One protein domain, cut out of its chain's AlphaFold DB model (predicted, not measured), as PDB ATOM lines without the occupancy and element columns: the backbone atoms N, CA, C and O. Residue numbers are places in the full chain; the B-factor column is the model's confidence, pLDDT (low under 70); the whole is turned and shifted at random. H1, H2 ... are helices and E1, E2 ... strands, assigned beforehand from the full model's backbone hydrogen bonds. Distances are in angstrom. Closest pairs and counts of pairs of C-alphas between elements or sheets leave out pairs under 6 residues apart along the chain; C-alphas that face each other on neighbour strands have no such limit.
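Overview. This is residues 36 to 178 of the 231 residues of an uncharacterized protein of Methyloprofundus sp (UniProt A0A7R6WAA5). Two strongly twisted sheets lie partly face to face with their strands crossed, a loosely formed sandwich: the long strands E1, E2, E7 and the shorter E5 make one layer, and E3 with E10, E4 and E6 makes the other. At one end the short helix H1 grazes both sheets, and the small hairpin of E8 and E9 follows it, while the last stretch, residues 166 to 178, folds back beside E10. The printed part has 143 residues with one named helix and ten named strands, in the order E1 E2 E3 E4 E5 E6 E7 H1 E8 E9 E10, and the class is mostly strand. The first sheet has the order E1 - E2 - E7 - E5, all antiparallel, and the second is branched at E3, its neighbour pairs antiparallel too. The whole is compact, with a radius of gyration of the C-alphas of 16.3 A and spans of 50 by 38 by 25 A.

Arrangement. E1, residues 36 to 50, and E2, residues 53 to 66, form an antiparallel hairpin at 165 degrees, with N 46 and O 57 at 2.9 A. E1 bends by 77 degrees at residue 39, and E2 by 63 degrees at residue 62. E7, residues 120 to 130, is the antiparallel neighbour of E2, with N 58 and O 127 at 2.8 A. E5, residues 98 to 102, is an edge strand antiparallel to E7, with N 99 and O 126 at 2.9 A. From edge to edge of this sheet the strands' lines turn by 53 degrees. In the branched sheet, E3, residues 72 to 84, bends by 72 degrees at residue 75, and its pairing is staggered. On one side of it lie E6, residues 113 to 115, with N 74 and O 113 at 2.9 A, and E4, residues 89 to 93, with N 81 and O 92 at 2.9 A; E3 and E4 are a hairpin. On the other side lies E10, residues 159 to 165, with N 78 and O 162 at 2.8 A. Between the two sheets, the closest C-alphas of E3 and E7 are those of Leu 79 and Phe 127, 7.8 A apart, and those of E1 and E10 are Phe 36 and Thr 163, 7.8 A apart. E2 and E10 are near each other. H1, residues 135 to 141, only grazes both sheets; every O i to N i+4 pair in it is within hydrogen-bond range. Its closest C-alpha pair with E9, residues 153 to 155, is Leu 140 and Pro 155, 7.2 A apart. E9 forms a hairpin with E8, residues 143 to 145, with N 144 and O 154 at 2.8 A. E8 and E10 are apart.

Along the chain. E1 begins at C-alpha 36, (38.090, -55.213, 8.426), and spans 34.0 A. E2 spans 37.3 A, E3 28.9 A and E7 31.4 A. E4 and E5 have five residues each, and E6, E8 and E9 three each. H1 spans 10.5 A from C-alpha 135 at (27.734, -27.848, 6.301). E10 spans 19.9 A and ends at C-alpha 165, (35.483, -52.553, 15.993). Beyond it, residues 170 to 171 pair antiparallel with residues 163 to 164 of E10 and with residues 177 to 178.

Size, cuts and confidence. The two C-alphas farthest apart, those of Asp 70 and Gly 149, are 52.0 A apart. The first and last printed C-alphas, Phe 36 and Val 178, are 11.9 A apart. The printed part has no cut. The links E5 to E6 and E8 to E9 are short; the other links are tight. The mean pLDDT of the printed part is 89.8, and residues 96 to 97 are under 70.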
ATOM      1  N   PHE A  36      39.248 -55.145   9.306       88.81
ATOM      2  CA  PHE A  36      38.090 -55.213   8.426       88.81
ATOM      3  C   PHE A  36      38.473 -54.681   7.054       88.81
ATOM      4  O   PHE A  36      39.145 -53.662   6.973       88.81
ATOM      5  N   LYS A  37      38.070 -55.361   5.982       89.06
ATOM      6  CA  LYS A  37      38.137 -54.818   4.620       89.06
ATOM      7  C   LYS A  37      36.715 -54.583   4.135       89.06
ATOM      8  O   LYS A  37      35.889 -55.490   4.244       89.06
ATOM      9  N   LEU A  38      36.467 -53.397   3.586       84.81
ATOM     10  CA  LEU A  38      35.206 -53.062   2.942       84.81
ATOM     11  C   LEU A  38      35.412 -53.126   1.428       84.81
ATOM     12  O   LEU A  38      36.208 -52.386   0.863       84.81
ATOM     13  N   ASP A  39      34.747 -54.075   0.783       85.12
ATOM     14  CA  ASP A  39      34.760 -54.260  -0.667       85.12
ATOM     15  C   ASP A  39      33.400 -53.816  -1.216       85.12
ATOM     16  O   ASP A  39      32.523 -54.627  -1.536       85.12
ATOM     17  N   PHE A  40      33.167 -52.501  -1.188       78.19
ATOM     18  CA  PHE A  40      31.917 -51.918  -1.662       78.19
ATOM     19  C   PHE A  40      31.929 -51.792  -3.182       78.19
ATOM     20  O   PHE A  40      32.780 -51.118  -3.756       78.19
ATOM     21  N   GLN A  41      30.964 -52.451  -3.822       71.69
ATOM     22  CA  GLN A  41      30.833 -52.520  -5.278       71.69
ATOM     23  C   GLN A  41      30.154 -51.271  -5.855       71.69
ATOM     24  O   GLN A  41      30.279 -50.995  -7.044       71.69
ATOM     25  N   GLY A  42      29.449 -50.506  -5.018       75.12
ATOM     26  CA  GLY A  42      28.810 -49.257  -5.409       75.12
ATOM     27  C   GLY A  42      28.352 -48.438  -4.209       75.12
ATOM     28  O   GLY A  42      28.088 -48.974  -3.126       75.12
ATOM     29  N   SER A  43      28.255 -47.129  -4.428       86.56
ATOM     30  CA  SER A  43      27.615 -46.184  -3.516       86.56
ATOM     31  C   SER A  43      26.683 -45.274  -4.306       86.56
ATOM     32  O   SER A  43      26.944 -44.989  -5.475       86.56
ATOM     33  N   SER A  44      25.591 -44.843  -3.688       88.19
ATOM     34  CA  SER A  44      24.634 -43.918  -4.293       88.19
ATOM     35  C   SER A  44      24.135 -42.923  -3.259       88.19
ATOM     36  O   SER A  44      24.049 -43.230  -2.070       88.19
ATOM     37  N   GLY A  45      23.831 -41.710  -3.705       90.00
ATOM     38  CA  GLY A  45      23.264 -40.656  -2.876       90.00
ATOM     39  C   GLY A  45      22.004 -40.103  -3.517       90.00
ATOM     40  O   GLY A  45      22.001 -39.861  -4.722       90.00
ATOM     41  N   GLU A  46      20.958 -39.902  -2.727       91.94
ATOM     42  CA  GLU A  46      19.722 -39.271  -3.178       91.94
ATOM     43  C   GLU A  46      19.235 -38.228  -2.172       91.94
ATOM     44  O   GLU A  46      19.378 -38.373  -0.955       91.94
ATOM     45  N   HIS A  47      18.665 -37.159  -2.712       92.31
ATOM     46  CA  HIS A  47      17.991 -36.124  -1.948       92.31
ATOM     47  C   HIS A  47      16.513 -36.473  -1.841       92.31
ATOM     48  O   HIS A  47      15.894 -36.838  -2.840       92.31
ATOM     49  N   TYR A  48      15.945 -36.341  -0.648       92.75
ATOM     50  CA  TYR A  48      14.513 -36.517  -0.449       92.75
ATOM     51  C   TYR A  48      13.998 -35.571   0.633       92.75
ATOM     52  O   TYR A  48      14.746 -35.097   1.490       92.75
ATOM     53  N   GLU A  49      12.710 -35.264   0.570       90.12
ATOM     54  CA  GLU A  49      12.034 -34.430   1.555       90.12
ATOM     55  C   GLU A  49      11.135 -35.312   2.418       90.12
ATOM     56  O   GLU A  49      10.411 -36.163   1.901       90.12
ATOM     57  N   ASN A  50      11.216 -35.136   3.734       88.12
ATOM     58  CA  ASN A  50      10.380 -35.843   4.692       88.12
ATOM     59  C   ASN A  50       9.929 -34.867   5.775       88.12
ATOM     60  O   ASN A  50      10.766 -34.201   6.386       88.12
ATOM     61  N   ASP A  51       8.616 -34.743   5.965       86.44
ATOM     62  CA  ASP A  51       7.994 -33.831   6.933       86.44
ATOM     63  C   ASP A  51       8.527 -32.379   6.869       86.44
ATOM     64  O   ASP A  51       8.734 -31.717   7.885       86.44
ATOM     65  N   GLY A  52       8.791 -31.873   5.656       84.81
ATOM     66  CA  GLY A  52       9.307 -30.514   5.420       84.81
ATOM     67  C   GLY A  52      10.793 -30.316   5.756       84.81
ATOM     68  O   GLY A  52      11.300 -29.189   5.719       84.81
ATOM     69  N   VAL A  53      11.513 -31.394   6.079       87.88
ATOM     70  CA  VAL A  53      12.965 -31.403   6.279       87.88
ATOM     71  C   VAL A  53      13.631 -32.091   5.089       87.88
ATOM     72  O   VAL A  53      13.253 -33.182   4.670       87.88
ATOM     73  N   HIS A  54      14.656 -31.443   4.535       91.00
ATOM     74  CA  HIS A  54      15.433 -31.977   3.420       91.00
ATOM     75  C   HIS A  54      16.548 -32.896   3.934       91.00
ATOM     76  O   HIS A  54      17.465 -32.443   4.631       91.00
ATOM     77  N   PHE A  55      16.470 -34.172   3.563       92.19
ATOM     78  CA  PHE A  55      17.420 -35.219   3.915       92.19
ATOM     79  C   PHE A  55      18.268 -35.636   2.714       92.19
ATOM     80  O   PHE A  55      17.867 -35.528   1.555       92.19
ATOM     81  N   PHE A  56      19.450 -36.163   3.016       91.94
ATOM     82  CA  PHE A  56      20.254 -36.925   2.075       91.94
ATOM     83  C   PHE A  56      20.337 -38.362   2.559       91.94
ATOM     84  O   PHE A  56      20.716 -38.622   3.707       91.94
ATOM     85  N   ARG A  57      19.983 -39.289   1.673       93.19
ATOM     86  CA  ARG A  57      20.169 -40.719   1.869       93.19
ATOM     87  C   ARG A  57      21.405 -41.149   1.103       93.19
ATOM     88  O   ARG A  57      21.458 -41.010  -0.116       93.19
ATOM     89  N   HIS A  58      22.378 -41.717   1.801       93.31
ATOM     90  CA  HIS A  58      23.572 -42.276   1.185       93.31
ATOM     91  C   HIS A  58      23.661 -43.772   1.456       93.31
ATOM     92  O   HIS A  58      23.648 -44.197   2.609       93.31
ATOM     93  N   SER A  59      23.757 -44.572   0.399       92.38
ATOM     94  CA  SER A  59      23.723 -46.028   0.488       92.38
ATOM     95  C   SER A  59      25.007 -46.652  -0.042       92.38
ATOM     96  O   SER A  59      25.483 -46.291  -1.116       92.38
ATOM     97  N   TYR A  60      25.524 -47.643   0.679       91.94
ATOM     98  CA  TYR A  60      26.618 -48.516   0.259       91.94
ATOM     99  C   TYR A  60      26.117 -49.942   0.085       91.94
ATOM    100  O   TYR A  60      25.260 -50.420   0.830       91.94
ATOM    101  N   SER A  61      26.664 -50.647  -0.898       91.81
ATOM    102  CA  SER A  61      26.355 -52.053  -1.148       91.81
ATOM    103  C   SER A  61      27.621 -52.839  -1.435       91.81
ATOM    104  O   SER A  61      28.363 -52.502  -2.362       91.81
ATOM    105  N   GLY A  62      27.875 -53.896  -0.667       91.81
ATOM    106  CA  GLY A  62      29.021 -54.770  -0.898       91.81
ATOM    107  C   GLY A  62      29.466 -55.538   0.335       91.81
ATOM    108  O   GLY A  62      28.708 -55.724   1.280       91.81
ATOM    109  N   ILE A  63      30.703 -56.021   0.308       92.75
ATOM    110  CA  ILE A  63      31.152 -57.067   1.226       92.75
ATOM    111  C   ILE A  63      31.977 -56.465   2.360       92.75
ATOM    112  O   ILE A  63      33.017 -55.849   2.131       92.75
ATOM    113  N   LEU A  64      31.559 -56.715   3.598       93.12
ATOM    114  CA  LEU A  64      32.352 -56.454   4.792       93.12
ATOM    115  C   LEU A  64      33.003 -57.752   5.257       93.12
ATOM    116  O   LEU A  64      32.314 -58.714   5.591       93.12
ATOM    117  N   LYS A  65      34.337 -57.786   5.270       93.56
ATOM    118  CA  LYS A  65      35.107 -58.990   5.599       93.56
ATOM    119  C   LYS A  65      35.993 -58.784   6.817       93.56
ATOM    120  O   LYS A  65      36.835 -57.884   6.815       93.56
ATOM    121  N   ASN A  66      35.884 -59.679   7.799       93.88
ATOM    122  CA  ASN A  66      36.912 -59.850   8.818       93.88
ATOM    123  C   ASN A  66      38.121 -60.543   8.174       93.88
ATOM    124  O   ASN A  66      38.028 -61.666   7.690       93.88
ATOM    125  N   GLN A  67      39.268 -59.873   8.115       90.75
ATOM    126  CA  GLN A  67      40.507 -60.459   7.598       90.75
ATOM    127  C   GLN A  67      41.372 -61.084   8.694       90.75
ATOM    128  O   GLN A  67      42.370 -61.721   8.354       90.75
ATOM    129  N   SER A  68      41.003 -60.920   9.965       88.88
ATOM    130  CA  SER A  68      41.719 -61.515  11.088       88.88
ATOM    131  C   SER A  68      41.451 -63.020  11.206       88.88
ATOM    132  O   SER A  68      40.426 -63.535  10.743       88.88
ATOM    133  N   LEU A  69      42.403 -63.725  11.818       89.50
ATOM    134  CA  LEU A  69      42.223 -65.083  12.337       89.50
ATOM    135  C   LEU A  69      41.468 -65.131  13.673       89.50
ATOM    136  O   LEU A  69      41.026 -66.206  14.066       89.50
ATOM    137  N   ASP A  70      41.290 -63.990  14.330       89.69
ATOM    138  CA  ASP A  70      40.496 -63.873  15.548       89.69
ATOM    139  C   ASP A  70      39.086 -63.345  15.206       89.69
ATOM    140  O   ASP A  70      38.918 -62.561  14.256       89.69
ATOM    141  N   PRO A  71      38.046 -63.760  15.955       92.88
ATOM    142  CA  PRO A  71      36.717 -63.180  15.816       92.88
ATOM    143  C   PRO A  71      36.748 -61.692  16.177       92.88
ATOM    144  O   PRO A  71      37.489 -61.263  17.062       92.88
ATOM    145  N   ASN A  72      35.930 -60.895  15.496       93.38
ATOM    146  CA  ASN A  72      35.812 -59.469  15.780       93.38
ATOM    147  C   ASN A  72      34.373 -59.005  15.547       93.38
ATOM    148  O   ASN A  72      33.574 -59.701  14.925       93.38
ATOM    149  N   SER A  73      34.019 -57.837  16.071       94.50
ATOM    150  CA  SER A  73      32.674 -57.285  15.933       94.50
ATOM    151  C   SER A  73      32.732 -55.837  15.486       94.50
ATOM    152  O   SER A  73      33.564 -55.081  15.977       94.50
ATOM    153  N   VAL A  74      31.839 -55.452  14.579       94.38
ATOM    154  CA  VAL A  74      31.675 -54.060  14.153       94.38
ATOM    155  C   VAL A  74      30.639 -53.411  15.050       94.38
ATOM    156  O   VAL A  74      29.494 -53.854  15.092       94.38
ATOM    157  N   THR A  75      31.048 -52.380  15.783       93.88
ATOM    158  CA  THR A  75      30.196 -51.682  16.750       93.88
ATOM    159  C   THR A  75      29.539 -50.451  16.152       93.88
ATOM    160  O   THR A  75      28.418 -50.133  16.527       93.88
ATOM    161  N   HIS A  76      30.214 -49.772  15.220       93.19
ATOM    162  CA  HIS A  76      29.716 -48.549  14.597       93.19
ATOM    163  C   HIS A  76      30.143 -48.460  13.133       93.19
ATOM    164  O   HIS A  76      31.260 -48.841  12.768       93.19
ATOM    165  N   PHE A  77      29.269 -47.876  12.319       93.06
ATOM    166  CA  PHE A  77      29.623 -47.335  11.016       93.06
ATOM    167  C   PHE A  77      29.607 -45.812  11.100       93.06
ATOM    168  O   PHE A  77      28.705 -45.218  11.684       93.06
ATOM    169  N   TYR A  78      30.609 -45.183  10.507       92.50
ATOM    170  CA  TYR A  78      30.709 -43.740  10.384       92.50
ATOM    171  C   TYR A  78      30.715 -43.378   8.915       92.50
ATOM    172  O   TYR A  78      31.290 -44.087   8.093       92.50
ATOM    173  N   LEU A  79      30.141 -42.226   8.612       92.25
ATOM    174  CA  LEU A  79      30.306 -41.589   7.325       92.25
ATOM    175  C   LEU A  79      31.289 -40.423   7.491       92.25
ATOM    176  O   LEU A  79      31.243 -39.691   8.486       92.25
ATOM    177  N   ALA A  80      32.239 -40.310   6.572       91.75
ATOM    178  CA  ALA A  80      33.317 -39.338   6.632       91.75
ATOM    179  C   ALA A  80      33.498 -38.657   5.278       91.75
ATOM    180  O   ALA A  80      33.590 -39.319   4.251       91.75
ATOM    181  N   VAL A  81      33.632 -37.335   5.286       92.62
ATOM    182  CA  VAL A  81      34.090 -36.567   4.125       92.62
ATOM    183  C   VAL A  81      35.495 -36.084   4.419       92.62
ATOM    184  O   VAL A  81      35.716 -35.349   5.384       92.62
ATOM    185  N   TRP A  82      36.470 -36.480   3.607       91.62
ATOM    186  CA  TRP A  82      37.864 -36.105   3.828       91.62
ATOM    187  C   TRP A  82      38.199 -34.769   3.172       91.62
ATOM    188  O   TRP A  82      38.042 -34.597   1.968       91.62
ATOM    189  N   GLY A  83      38.762 -33.846   3.951       89.94
ATOM    190  CA  GLY A  83      39.436 -32.670   3.396       89.94
ATOM    191  C   GLY A  83      40.875 -32.999   3.011       89.94
ATOM    192  O   GLY A  83      41.367 -32.606   1.957       89.94
ATOM    193  N   ASN A  84      41.562 -33.766   3.865       88.81
ATOM    194  CA  ASN A  84      42.886 -34.301   3.579       88.81
ATOM    195  C   ASN A  84      43.092 -35.634   4.307       88.81
ATOM    196  O   ASN A  84      43.456 -35.661   5.485       88.81
ATOM    197  N   LYS A  85      42.915 -36.742   3.579       85.94
ATOM    198  CA  LYS A  85      43.044 -38.102   4.124       85.94
ATOM    199  C   LYS A  85      44.456 -38.406   4.642       85.94
ATOM    200  O   LYS A  85      44.605 -39.043   5.680       85.94
ATOM    201  N   LYS A  86      45.511 -37.883   3.993       86.38
ATOM    202  CA  LYS A  86      46.912 -38.069   4.440       86.38
ATOM    203  C   LYS A  86      47.177 -37.439   5.807       86.38
ATOM    204  O   LYS A  86      48.012 -37.933   6.558       86.38
ATOM    205  N   LYS A  87      46.479 -36.344   6.109       85.56
ATOM    206  CA  LYS A  87      46.535 -35.653   7.396       85.56
ATOM    207  C   LYS A  87      45.337 -35.989   8.283       85.56
ATOM    208  O   LYS A  87      45.069 -35.180   9.154       85.56
ATOM    209  N   THR A  88      44.583 -37.068   8.027       88.56
ATOM    210  CA  THR A  88      43.419 -37.467   8.853       88.56
ATOM    211  C   THR A  88      42.470 -36.299   9.173       88.56
ATOM    212  O   THR A  88      41.907 -36.204  10.256       88.56
ATOM    213  N   SER A  89      42.308 -35.373   8.220       89.56
ATOM    214  CA  SER A  89      41.483 -34.177   8.374       89.56
ATOM    215  C   SER A  89      40.165 -34.380   7.643       89.56
ATOM    216  O   SER A  89      40.152 -34.526   6.415       89.56
ATOM    217  N   THR A  90      39.069 -34.352   8.387       92.50
ATOM    218  CA  THR A  90      37.710 -34.481   7.860       92.50
ATOM    219  C   THR A  90      37.051 -33.110   7.701       92.50
ATOM    220  O   THR A  90      37.335 -32.178   8.452       92.50
ATOM    221  N   LEU A  91      36.200 -32.985   6.684       90.88
ATOM    222  CA  LEU A  91      35.245 -31.888   6.502       90.88
ATOM    223  C   LEU A  91      33.900 -32.211   7.138       90.88
ATOM    224  O   LEU A  91      33.202 -31.284   7.536       90.88
ATOM    225  N   ARG A  92      33.575 -33.502   7.272       90.12
ATOM    226  CA  ARG A  92      32.473 -34.041   8.076       90.12
ATOM    227  C   ARG A  92      32.857 -35.415   8.584       90.12
ATOM    228  O   ARG A  92      33.583 -36.147   7.909       90.12
ATOM    229  N   PHE A  93      32.413 -35.740   9.786       90.31
ATOM    230  CA  PHE A  93      32.651 -37.037  10.389       90.31
ATOM    231  C   PHE A  93      31.535 -37.345  11.376       90.31
ATOM    232  O   PHE A  93      31.257 -36.537  12.260       90.31
ATOM    233  N   GLY A  94      30.955 -38.531  11.243       82.00
ATOM    234  CA  GLY A  94      29.840 -38.960  12.072       82.00
ATOM    235  C   GLY A  94      28.511 -38.568  11.446       82.00
ATOM    236  O   GLY A  94      28.193 -37.393  11.312       82.00
ATOM    237  N   HIS A  95      27.744 -39.583  11.065       77.12
ATOM    238  CA  HIS A  95      26.370 -39.444  10.601       77.12
ATOM    239  C   HIS A  95      25.543 -40.554  11.259       77.12
ATOM    240  O   HIS A  95      26.043 -41.665  11.454       77.12
ATOM    241  N   GLY A  96      24.320 -40.210  11.667       66.06
ATOM    242  CA  GLY A  96      23.344 -41.126  12.263       66.06
ATOM    243  C   GLY A  96      22.380 -41.701  11.221       66.06
ATOM    244  O   GLY A  96      22.634 -41.595  10.025       66.06
ATOM    245  N   GLY A  97      21.283 -42.314  11.681       62.91
ATOM    246  CA  GLY A  97      20.220 -42.817  10.797       62.91
ATOM    247  C   GLY A  97      20.654 -44.015   9.954       62.91
ATOM    248  O   GLY A  97      20.494 -44.005   8.740       62.91
ATOM    249  N   ILE A  98      21.282 -45.006  10.594       84.19
ATOM    250  CA  ILE A  98      21.896 -46.143   9.906       84.19
ATOM    251  C   ILE A  98      20.906 -47.305   9.845       84.19
ATOM    252  O   ILE A  98      20.527 -47.840  10.886       84.19
ATOM    253  N   LYS A  99      20.562 -47.740   8.632       91.94
ATOM    254  CA  LYS A  99      19.895 -49.021   8.376       91.94
ATOM    255  C   LYS A  99      20.888 -49.988   7.741       91.94
ATOM    256  O   LYS A  99      21.576 -49.621   6.791       91.94
ATOM    257  N   ILE A 100      20.972 -51.212   8.260       93.12
ATOM    258  CA  ILE A 100      21.875 -52.253   7.750       93.12
ATOM    259  C   ILE A 100      21.034 -53.462   7.379       93.12
ATOM    260  O   ILE A 100      20.300 -53.976   8.214       93.12
ATOM    261  N   VAL A 101      21.156 -53.931   6.145       94.19
ATOM    262  CA  VAL A 101      20.455 -55.119   5.648       94.19
ATOM    263  C   VAL A 101      21.488 -56.119   5.147       94.19
ATOM    264  O   VAL A 101      22.380 -55.742   4.382       94.19
ATOM    265  N   ASP A 102      21.389 -57.378   5.571       92.25
ATOM    266  CA  ASP A 102      22.154 -58.455   4.946       92.25
ATOM    267  C   ASP A 102      21.510 -58.793   3.599       92.25
ATOM    268  O   ASP A 102      20.319 -59.075   3.512       92.25
ATOM    269  N   LYS A 103      22.285 -58.751   2.521       90.50
ATOM    270  CA  LYS A 103      21.783 -59.062   1.179       90.50
ATOM    271  C   LYS A 103      21.577 -60.555   0.949       90.50
ATOM    272  O   LYS A 103      20.968 -60.918  -0.054       90.50
ATOM    273  N   SER A 104      22.113 -61.415   1.811       88.88
ATOM    274  CA  SER A 104      21.948 -62.860   1.680       88.88
ATOM    275  C   SER A 104      20.552 -63.328   2.085       88.88
ATOM    276  O   SER A 104      20.020 -64.229   1.442       88.88
ATOM    277  N   ASP A 105      19.947 -62.718   3.106       90.38
ATOM    278  CA  ASP A 105      18.630 -63.102   3.632       90.38
ATOM    279  C   ASP A 105      17.615 -61.940   3.681       90.38
ATOM    280  O   ASP A 105      16.461 -62.151   4.047       90.38
ATOM    281  N   ASN A 106      18.018 -60.730   3.265       90.69
ATOM    282  CA  ASN A 106      17.241 -59.486   3.324       90.69
ATOM    283  C   ASN A 106      16.764 -59.095   4.732       90.69
ATOM    284  O   ASN A 106      15.850 -58.277   4.869       90.69
ATOM    285  N   ASN A 107      17.401 -59.618   5.781       92.56
ATOM    286  CA  ASN A 107      17.078 -59.251   7.150       92.56
ATOM    287  C   ASN A 107      17.837 -57.997   7.585       92.56
ATOM    288  O   ASN A 107      18.998 -57.768   7.236       92.56
ATOM    289  N   GLU A 108      17.171 -57.172   8.390       93.75
ATOM    290  CA  GLU A 108      17.810 -56.023   9.019       93.75
ATOM    291  C   GLU A 108      18.735 -56.488  10.152       93.75
ATOM    292  O   GLU A 108      18.321 -57.209  11.062       93.75
ATOM    293  N   ILE A 109      19.994 -56.053  10.107       92.69
ATOM    294  CA  ILE A 109      21.005 -56.377  11.111       92.69
ATOM    295  C   ILE A 109      21.175 -55.191  12.054       92.69
ATOM    296  O   ILE A 109      21.354 -54.050  11.630       92.69
ATOM    297  N   LYS A 110      21.204 -55.468  13.358       92.31
ATOM    298  CA  LYS A 110      21.534 -54.472  14.381       92.31
ATOM    299  C   LYS A 110      23.013 -54.535  14.752       92.31
ATOM    300  O   LYS A 110      23.637 -55.590  14.707       92.31
ATOM    301  N   LEU A 111      23.564 -53.390  15.143       91.62
ATOM    302  CA  LEU A 111      24.896 -53.306  15.738       91.62
ATOM    303  C   LEU A 111      24.853 -53.828  17.195       91.62
ATOM    304  O   LEU A 111      23.865 -53.570  17.884       91.62
ATOM    305  N   PRO A 112      25.907 -54.501  17.696       94.19
ATOM    306  CA  PRO A 112      27.132 -54.863  16.985       94.19
ATOM    307  C   PRO A 112      26.953 -56.072  16.049       94.19
ATOM    308  O   PRO A 112      26.229 -57.013  16.358       94.19
ATOM    309  N   ILE A 113      27.677 -56.083  14.925       93.38
ATOM    310  CA  ILE A 113      27.706 -57.225  13.997       93.38
ATOM    311  C   ILE A 113      28.897 -58.107  14.339       93.38
ATOM    312  O   ILE A 113      30.044 -57.685  14.181       93.38
ATOM    313  N   HIS A 114      28.630 -59.335  14.770       95.19
ATOM    314  CA  HIS A 114      29.658 -60.333  15.049       95.19
ATOM    315  C   HIS A 114      30.156 -61.008  13.761       95.19
ATOM    316  O   HIS A 114      29.353 -61.371  12.896       95.19
ATOM    317  N   PHE A 115      31.478 -61.177  13.666       95.38
ATOM    318  CA  PHE A 115      32.177 -61.889  12.598       95.38
ATOM    319  C   PHE A 115      33.109 -62.955  13.179       95.38
ATOM    320  O   PHE A 115      34.017 -62.664  13.966       95.38
ATOM    321  N   SER A 116      32.940 -64.182  12.712       95.31
ATOM    322  CA  SER A 116      33.883 -65.283  12.871       95.31
ATOM    323  C   SER A 116      35.207 -64.977  12.150       95.31
ATOM    324  O   SER A 116      35.280 -64.067  11.307       95.31
ATOM    325  N   PRO A 117      36.287 -65.720  12.449       94.00
ATOM    326  CA  PRO A 117      37.532 -65.626  11.697       94.00
ATOM    327  C   PRO A 117      37.302 -65.768  10.191       94.00
ATOM    328  O   PRO A 117      36.647 -66.706   9.742       94.00
ATOM    329  N   ARG A 118      37.863 -64.845   9.402       92.00
ATOM    330  CA  ARG A 118      37.763 -64.832   7.927       92.00
ATOM    331  C   ARG A 118      36.343 -64.735   7.338       92.00
ATOM    332  O   ARG A 118      36.211 -64.843   6.116       92.00
ATOM    333  N   GLU A 119      35.322 -64.480   8.155       95.12
ATOM    334  CA  GLU A 119      33.936 -64.333   7.703       95.12
ATOM    335  C   GLU A 119      33.745 -63.069   6.856       95.12
ATOM    336  O   GLU A 119      34.377 -62.031   7.083       95.12
ATOM    337  N   ALA A 120      32.851 -63.159   5.874       94.19
ATOM    338  CA  ALA A 120      32.436 -62.054   5.029       94.19
ATOM    339  C   ALA A 120      30.907 -61.994   4.978       94.19
ATOM    340  O   ALA A 120      30.266 -63.024   4.786       94.19
ATOM    341  N   LYS A 121      30.345 -60.792   5.118       94.06
ATOM    342  CA  LYS A 121      28.904 -60.533   5.001       94.06
ATOM    343  C   LYS A 121      28.650 -59.532   3.891       94.06
ATOM    344  O   LYS A 121      29.412 -58.575   3.743       94.06
ATOM    345  N   ASN A 122      27.607 -59.758   3.102       93.81
ATOM    346  CA  ASN A 122      27.212 -58.843   2.041       93.81
ATOM    347  C   ASN A 122      26.181 -57.863   2.600       93.81
ATOM    348  O   ASN A 122      25.041 -58.233   2.841       93.81
ATOM    349  N   LEU A 123      26.589 -56.623   2.840       93.12
ATOM    350  CA  LEU A 123      25.785 -55.634   3.543       93.12
ATOM    351  C   LEU A 123      25.301 -54.542   2.592       93.12
ATOM    352  O   LEU A 123      26.042 -54.037   1.741       93.12
ATOM    353  N   HIS A 124      24.056 -54.131   2.797       93.94
ATOM    354  CA  HIS A 124      23.529 -52.863   2.326       93.94
ATOM    355  C   HIS A 124      23.400 -51.911   3.511       93.94
ATOM    356  O   HIS A 124      22.683 -52.209   4.462       93.94
ATOM    357  N   ILE A 125      24.122 -50.795   3.476       92.69
ATOM    358  CA  ILE A 125      24.172 -49.831   4.577       92.69
ATOM    359  C   ILE A 125      23.658 -48.500   4.066       92.69
ATOM    360  O   ILE A 125      24.237 -47.938   3.140       92.69
ATOM    361  N   THR A 126      22.609 -47.989   4.691       94.00
ATOM    362  CA  THR A 126      21.973 -46.723   4.339       94.00
ATOM    363  C   THR A 126      22.143 -45.745   5.490       94.00
ATOM    364  O   THR A 126      21.778 -46.061   6.618       94.00
ATOM    365  N   PHE A 127      22.703 -44.575   5.202       93.81
ATOM    366  CA  PHE A 127      22.806 -43.436   6.107       93.81
ATOM    367  C   PHE A 127      21.785 -42.382   5.706       93.81
ATOM    368  O   PHE A 127      21.662 -42.069   4.521       93.81
ATOM    369  N   GLU A 128      21.119 -41.786   6.687       92.62
ATOM    370  CA  GLU A 128      20.170 -40.699   6.470       92.62
ATOM    371  C   GLU A 128      20.469 -39.543   7.419       92.62
ATOM    372  O   GLU A 128      20.549 -39.716   8.638       92.62
ATOM    373  N   PHE A 129      20.649 -38.343   6.866       91.88
ATOM    374  CA  PHE A 129      20.923 -37.150   7.664       91.88
ATOM    375  C   PHE A 129      20.312 -35.885   7.050       91.88
ATOM    376  O   PHE A 129      20.205 -35.781   5.824       91.88
ATOM    377  N   PRO A 130      19.892 -34.918   7.889       91.44
ATOM    378  CA  PRO A 130      19.348 -33.655   7.413       91.44
ATOM    379  C   PRO A 130      20.457 -32.810   6.781       91.44
ATOM    380  O   PRO A 130      21.565 -32.724   7.311       91.44
ATOM    381  N   VAL A 131      20.153 -32.171   5.654       90.44
ATOM    382  CA  VAL A 131      21.133 -31.409   4.861       90.44
ATOM    383  C   VAL A 131      20.972 -29.912   5.061       90.44
ATOM    384  O   VAL A 131      21.963 -29.207   5.243       90.44
ATOM    385  N   LYS A 132      19.732 -29.419   5.020       89.12
ATOM    386  CA  LYS A 132      19.433 -27.983   4.966       89.12
ATOM    387  C   LYS A 132      19.966 -27.253   6.199       89.12
ATOM    388  O   LYS A 132      19.688 -27.655   7.326       89.12
ATOM    389  N   GLY A 133      20.728 -26.178   5.983       84.06
ATOM    390  CA  GLY A 133      21.331 -25.393   7.066       84.06
ATOM    391  C   GLY A 133      22.516 -26.078   7.755       84.06
ATOM    392  O   GLY A 133      23.027 -25.577   8.758       84.06
ATOM    393  N   THR A 134      22.978 -27.213   7.228       89.00
ATOM    394  CA  THR A 134      24.178 -27.903   7.704       89.00
ATOM    395  C   THR A 134      25.352 -27.657   6.754       89.00
ATOM    396  O   THR A 134      25.181 -27.231   5.614       89.00
ATOM    397  N   ALA A 135      26.578 -27.956   7.193       86.50
ATOM    398  CA  ALA A 135      27.734 -27.848   6.301       86.50
ATOM    399  C   ALA A 135      27.705 -28.880   5.153       86.50
ATOM    400  O   ALA A 135      28.414 -28.686   4.168       86.50
ATOM    401  N   ASP A 136      26.890 -29.941   5.258       89.50
ATOM    402  CA  ASP A 136      26.743 -30.962   4.210       89.50
ATOM    403  C   ASP A 136      26.102 -30.398   2.943       89.50
ATOM    404  O   ASP A 136      26.447 -30.829   1.846       89.50
ATOM    405  N   GLU A 137      25.228 -29.394   3.078       90.00
ATOM    406  CA  GLU A 137      24.562 -28.729   1.955       90.00
ATOM    407  C   GLU A 137      25.577 -28.172   0.959       90.00
ATOM    408  O   GLU A 137      25.532 -28.471  -0.233       90.00
ATOM    409  N   ARG A 138      26.566 -27.439   1.474       90.50
ATOM    410  CA  ARG A 138      27.651 -26.898   0.657       90.50
ATOM    411  C   ARG A 138      28.511 -28.009   0.055       90.50
ATOM    412  O   ARG A 138      28.909 -27.912  -1.099       90.50
ATOM    413  N   LEU A 139      28.820 -29.053   0.824       91.50
ATOM    414  CA  LEU A 139      29.700 -30.131   0.365       91.50
ATOM    415  C   LEU A 139      29.081 -30.943  -0.775       91.50
ATOM    416  O   LEU A 139      29.797 -31.294  -1.707       91.50
ATOM    417  N   LEU A 140      27.773 -31.200  -0.712       90.06
ATOM    418  CA  LEU A 140      27.021 -31.918  -1.745       90.06
ATOM    419  C   LEU A 140      26.855 -31.097  -3.035       90.06
ATOM    420  O   LEU A 140      26.761 -31.668  -4.115       90.06
ATOM    421  N   GLN A 141      26.857 -29.764  -2.938       89.00
ATOM    422  CA  GLN A 141      26.747 -28.862  -4.089       89.00
ATOM    423  C   GLN A 141      28.092 -28.566  -4.774       89.00
ATOM    424  O   GLN A 141      28.112 -28.103  -5.917       89.00
ATOM    425  N   GLU A 142      29.228 -28.805  -4.114       90.19
ATOM    426  CA  GLU A 142      30.542 -28.517  -4.693       90.19
ATOM    427  C   GLU A 142      30.944 -29.569  -5.742       90.19
ATOM    428  O   GLU A 142      31.142 -30.748  -5.439       90.19
ATOM    429  N   HIS A 143      31.149 -29.116  -6.980       88.88
ATOM    430  CA  HIS A 143      31.571 -29.943  -8.110       88.88
ATOM    431  C   HIS A 143      32.941 -29.501  -8.646       88.88
ATOM    432  O   HIS A 143      33.340 -28.344  -8.516       88.88
ATOM    433  N   LYS A 144      33.676 -30.437  -9.249       90.06
ATOM    434  CA  LYS A 144      34.936 -30.211  -9.965       90.06
ATOM    435  C   LYS A 144      34.772 -30.625 -11.424       90.06
ATOM    436  O   LYS A 144      34.213 -31.681 -11.712       90.06
ATOM    437  N   GLU A 145      35.295 -29.821 -12.340       87.50
ATOM    438  CA  GLU A 145      35.407 -30.234 -13.740       87.50
ATOM    439  C   GLU A 145      36.434 -31.358 -13.870       87.50
ATOM    440  O   GLU A 145      37.532 -31.273 -13.315       87.50
ATOM    441  N   VAL A 146      36.088 -32.410 -14.616       85.88
ATOM    442  CA  VAL A 146      37.003 -33.537 -14.881       85.88
ATOM    443  C   VAL A 146      38.197 -33.071 -15.710       85.88
ATOM    444  O   VAL A 146      39.342 -33.442 -15.456       85.88
ATOM    445  N   LYS A 147      37.913 -32.228 -16.700       85.94
ATOM    446  CA  LYS A 147      38.885 -31.561 -17.558       85.94
ATOM    447  C   LYS A 147      38.333 -30.187 -17.909       85.94
ATOM    448  O   LYS A 147      37.148 -30.082 -18.228       85.94
ATOM    449  N   GLN A 148      39.183 -29.165 -17.869       81.12
ATOM    450  CA  GLN A 148      38.782 -27.797 -18.201       81.12
ATOM    451  C   GLN A 148      38.106 -27.754 -19.576       81.12
ATOM    452  O   GLN A 148      38.660 -28.259 -20.555       81.12
ATOM    453  N   GLY A 149      36.897 -27.195 -19.622       82.44
ATOM    454  CA  GLY A 149      36.127 -27.035 -20.860       82.44
ATOM    455  C   GLY A 149      35.458 -28.309 -21.389       82.44
ATOM    456  O   GLY A 149      34.899 -28.286 -22.479       82.44
ATOM    457  N   SER A 150      35.488 -29.422 -20.645       86.50
ATOM    458  CA  SER A 150      34.785 -30.655 -21.044       86.50
ATOM    459  C   SER A 150      33.273 -30.614 -20.805       86.50
ATOM    460  O   SER A 150      32.560 -31.450 -21.350       86.50
ATOM    461  N   GLY A 151      32.785 -29.694 -19.962       84.50
ATOM    462  CA  GLY A 151      31.384 -29.653 -19.522       84.50
ATOM    463  C   GLY A 151      30.973 -30.822 -18.614       84.50
ATOM    464  O   GLY A 151      29.812 -30.913 -18.227       84.50
ATOM    465  N   VAL A 152      31.909 -31.713 -18.258       88.19
ATOM    466  CA  VAL A 152      31.670 -32.852 -17.365       88.19
ATOM    467  C   VAL A 152      32.126 -32.494 -15.955       88.19
ATOM    468  O   VAL A 152      33.308 -32.223 -15.714       88.19
ATOM    469  N   TYR A 153      31.184 -32.546 -15.019       86.31
ATOM    470  CA  TYR A 153      31.393 -32.233 -13.612       86.31
ATOM    471  C   TYR A 153      31.251 -33.496 -12.767       86.31
ATOM    472  O   TYR A 153      30.325 -34.280 -12.952       86.31
ATOM    473  N   LEU A 154      32.165 -33.677 -11.818       87.88
ATOM    474  CA  LEU A 154      32.060 -34.690 -10.773       87.88
ATOM    475  C   LEU A 154      31.907 -34.010  -9.417       87.88
ATOM    476  O   LEU A 154      32.433 -32.906  -9.238       87.88
ATOM    477  N   PRO A 155      31.265 -34.657  -8.435       87.06
ATOM    478  CA  PRO A 155      31.320 -34.198  -7.057       87.06
ATOM    479  C   PRO A 155      32.771 -33.963  -6.631       87.06
ATOM    480  O   PRO A 155      33.680 -34.759  -6.902       87.06
ATOM    481  N   LYS A 156      33.023 -32.818  -5.997       89.56
ATOM    482  CA  LYS A 156      34.361 -32.490  -5.500       89.56
ATOM    483  C   LYS A 156      34.716 -33.353  -4.294       89.56
ATOM    484  O   LYS A 156      35.876 -33.747  -4.150       89.56
ATOM    485  N   TYR A 157      33.719 -33.621  -3.456       90.62
ATOM    486  CA  TYR A 157      33.831 -34.395  -2.234       90.62
ATOM    487  C   TYR A 157      33.017 -35.677  -2.336       90.62
ATOM    488  O   TYR A 157      31.905 -35.682  -2.855       90.62
ATOM    489  N   GLU A 158      33.581 -36.752  -1.800       88.19
ATOM    490  CA  GLU A 158      32.943 -38.059  -1.733       88.19
ATOM    491  C   GLU A 158      32.800 -38.451  -0.268       88.19
ATOM    492  O   GLU A 158      33.710 -38.231   0.544       88.19
ATOM    493  N   TYR A 159      31.645 -39.018   0.066       90.69
ATOM    494  CA  TYR A 159      31.433 -39.621   1.367       90.69
ATOM    495  C   TYR A 159      32.080 -41.005   1.367       90.69
ATOM    496  O   TYR A 159      31.911 -41.799   0.440       90.69
ATOM    497  N   GLU A 160      32.839 -41.291   2.417       91.31
ATOM    498  CA  GLU A 160      33.503 -42.564   2.641       91.31
ATOM    499  C   GLU A 160      33.005 -43.179   3.947       91.31
ATOM    500  O   GLU A 160      32.969 -42.533   4.996       91.31
ATOM    501  N   ILE A 161      32.673 -44.463   3.896       91.38
ATOM    502  CA  ILE A 161      32.319 -45.236   5.078       91.38
ATOM    503  C   ILE A 161      33.566 -45.678   5.850       91.38
ATOM    504  O   ILE A 161      34.543 -46.179   5.289       91.38
ATOM    505  N   CYS A 162      33.508 -45.512   7.163       92.62
ATOM    506  CA  CYS A 162      34.485 -46.008   8.119       92.62
ATOM    507  C   CYS A 162      33.791 -46.966   9.093       92.62
ATOM    508  O   CYS A 162      32.620 -46.792   9.421       92.62
ATOM    509  N   THR A 163      34.509 -47.968   9.585       93.12
ATOM    510  CA  THR A 163      33.998 -48.923  10.582       93.12
ATOM    511  C   THR A 163      34.766 -48.806  11.875       93.12
ATOM    512  O   THR A 163      35.946 -48.479  11.858       93.12
ATOM    513  N   GLN A 164      34.117 -49.095  12.995       93.94
ATOM    514  CA  GLN A 164      34.777 -49.238  14.284       93.94
ATOM    515  C   GLN A 164      34.519 -50.629  14.838       93.94
ATOM    516  O   GLN A 164      33.391 -51.123  14.793       93.94
ATOM    517  N   ASP A 165      35.575 -51.253  15.348       93.56
ATOM    518  CA  ASP A 165      35.483 -52.553  15.993       93.56
ATOM    519  C   ASP A 165      35.184 -52.449  17.498       93.56
ATOM    520  O   ASP A 165      34.942 -51.365  18.040       93.56
ATOM    521  N   ILE A 166      35.152 -53.594  18.180       92.44
ATOM    522  CA  ILE A 166      34.898 -53.661  19.624       92.44
ATOM    523  C   ILE A 166      36.063 -53.143  20.479       92.44
ATOM    524  O   ILE A 166      35.846 -52.702  21.601       92.44
ATOM    525  N   SER A 167      37.279 -53.130  19.931       89.81
ATOM    526  CA  SER A 167      38.486 -52.581  20.566       89.81
ATOM    527  C   SER A 167      38.698 -51.099  20.229       89.81
ATOM    528  O   SER A 167      39.803 -50.564  20.362       89.81
ATOM    529  N   GLU A 168      37.649 -50.442  19.734       90.81
ATOM    530  CA  GLU A 168      37.634 -49.048  19.302       90.81
ATOM    531  C   GLU A 168      38.641 -48.700  18.191       90.81
ATOM    532  O   GLU A 168      38.929 -47.525  17.939       90.81
ATOM    533  N   ASN A 169      39.167 -49.695  17.477       92.06
ATOM    534  CA  ASN A 169      39.950 -49.462  16.274       92.06
ATOM    535  C   ASN A 169      39.010 -49.040  15.151       92.06
ATOM    536  O   ASN A 169      38.018 -49.706  14.862       92.06
ATOM    537  N   MET A 170      39.353 -47.941  14.490       92.94
ATOM    538  CA  MET A 170      38.596 -47.442  13.356       92.94
ATOM    539  C   MET A 170      39.316 -47.774  12.055       92.94
ATOM    540  O   MET A 170      40.527 -47.578  11.962       92.94
ATOM    541  N   PHE A 171      38.583 -48.239  11.051       92.56
ATOM    542  CA  PHE A 171      39.092 -48.628   9.742       92.56
ATOM    543  C   PHE A 171      38.424 -47.796   8.651       92.56
ATOM    544  O   PHE A 171      37.212 -47.577   8.693       92.56
ATOM    545  N   ASP A 172      39.210 -47.344   7.677       90.62
ATOM    546  CA  ASP A 172      38.681 -46.732   6.457       90.62
ATOM    547  C   ASP A 172      38.112 -47.787   5.494       90.62
ATOM    548  O   ASP A 172      38.205 -48.992   5.746       90.62
ATOM    549  N   SER A 173      37.551 -47.347   4.363       86.31
ATOM    550  CA  SER A 173      36.996 -48.252   3.342       86.31
ATOM    551  C   SER A 173      38.014 -49.278   2.823       86.31
ATOM    552  O   SER A 173      37.658 -50.392   2.458       86.31
ATOM    553  N   HIS A 174      39.307 -48.957   2.857       86.31
ATOM    554  CA  HIS A 174      40.378 -49.835   2.385       86.31
ATOM    555  C   HIS A 174      40.864 -50.806   3.476       86.31
ATOM    556  O   HIS A 174      41.762 -51.623   3.245       86.31
ATOM    557  N   GLY A 175      40.286 -50.725   4.676       87.00
ATOM    558  CA  GLY A 175      40.658 -51.522   5.833       87.00
ATOM    559  C   GLY A 175      41.939 -51.076   6.525       87.00
ATOM    560  O   GLY A 175      42.550 -51.846   7.271       87.00
ATOM    561  N   LYS A 176      42.384 -49.843   6.272       90.00
ATOM    562  CA  LYS A 176      43.503 -49.234   6.982       90.00
ATOM    563  C   LYS A 176      42.994 -48.643   8.288       90.00
ATOM    564  O   LYS A 176      42.016 -47.903   8.299       90.00
ATOM    565  N   GLN A 177      43.698 -48.921   9.385       92.31
ATOM    566  CA  GLN A 177      43.381 -48.287  10.660       92.31
ATOM    567  C   GLN A 177      43.630 -46.775  10.604       92.31
ATOM    568  O   GLN A 177      44.674 -46.318  10.126       92.31
ATOM    569  N   VAL A 178      42.684 -46.008  11.139       92.50
ATOM    570  CA  VAL A 178      42.702 -44.548  11.185       92.50
ATOM    571  C   VAL A 178      42.640 -44.069  12.632       92.50
ATOM    572  O   VAL A 178      41.932 -44.626  13.467       92.50
TER     573      VAL A 178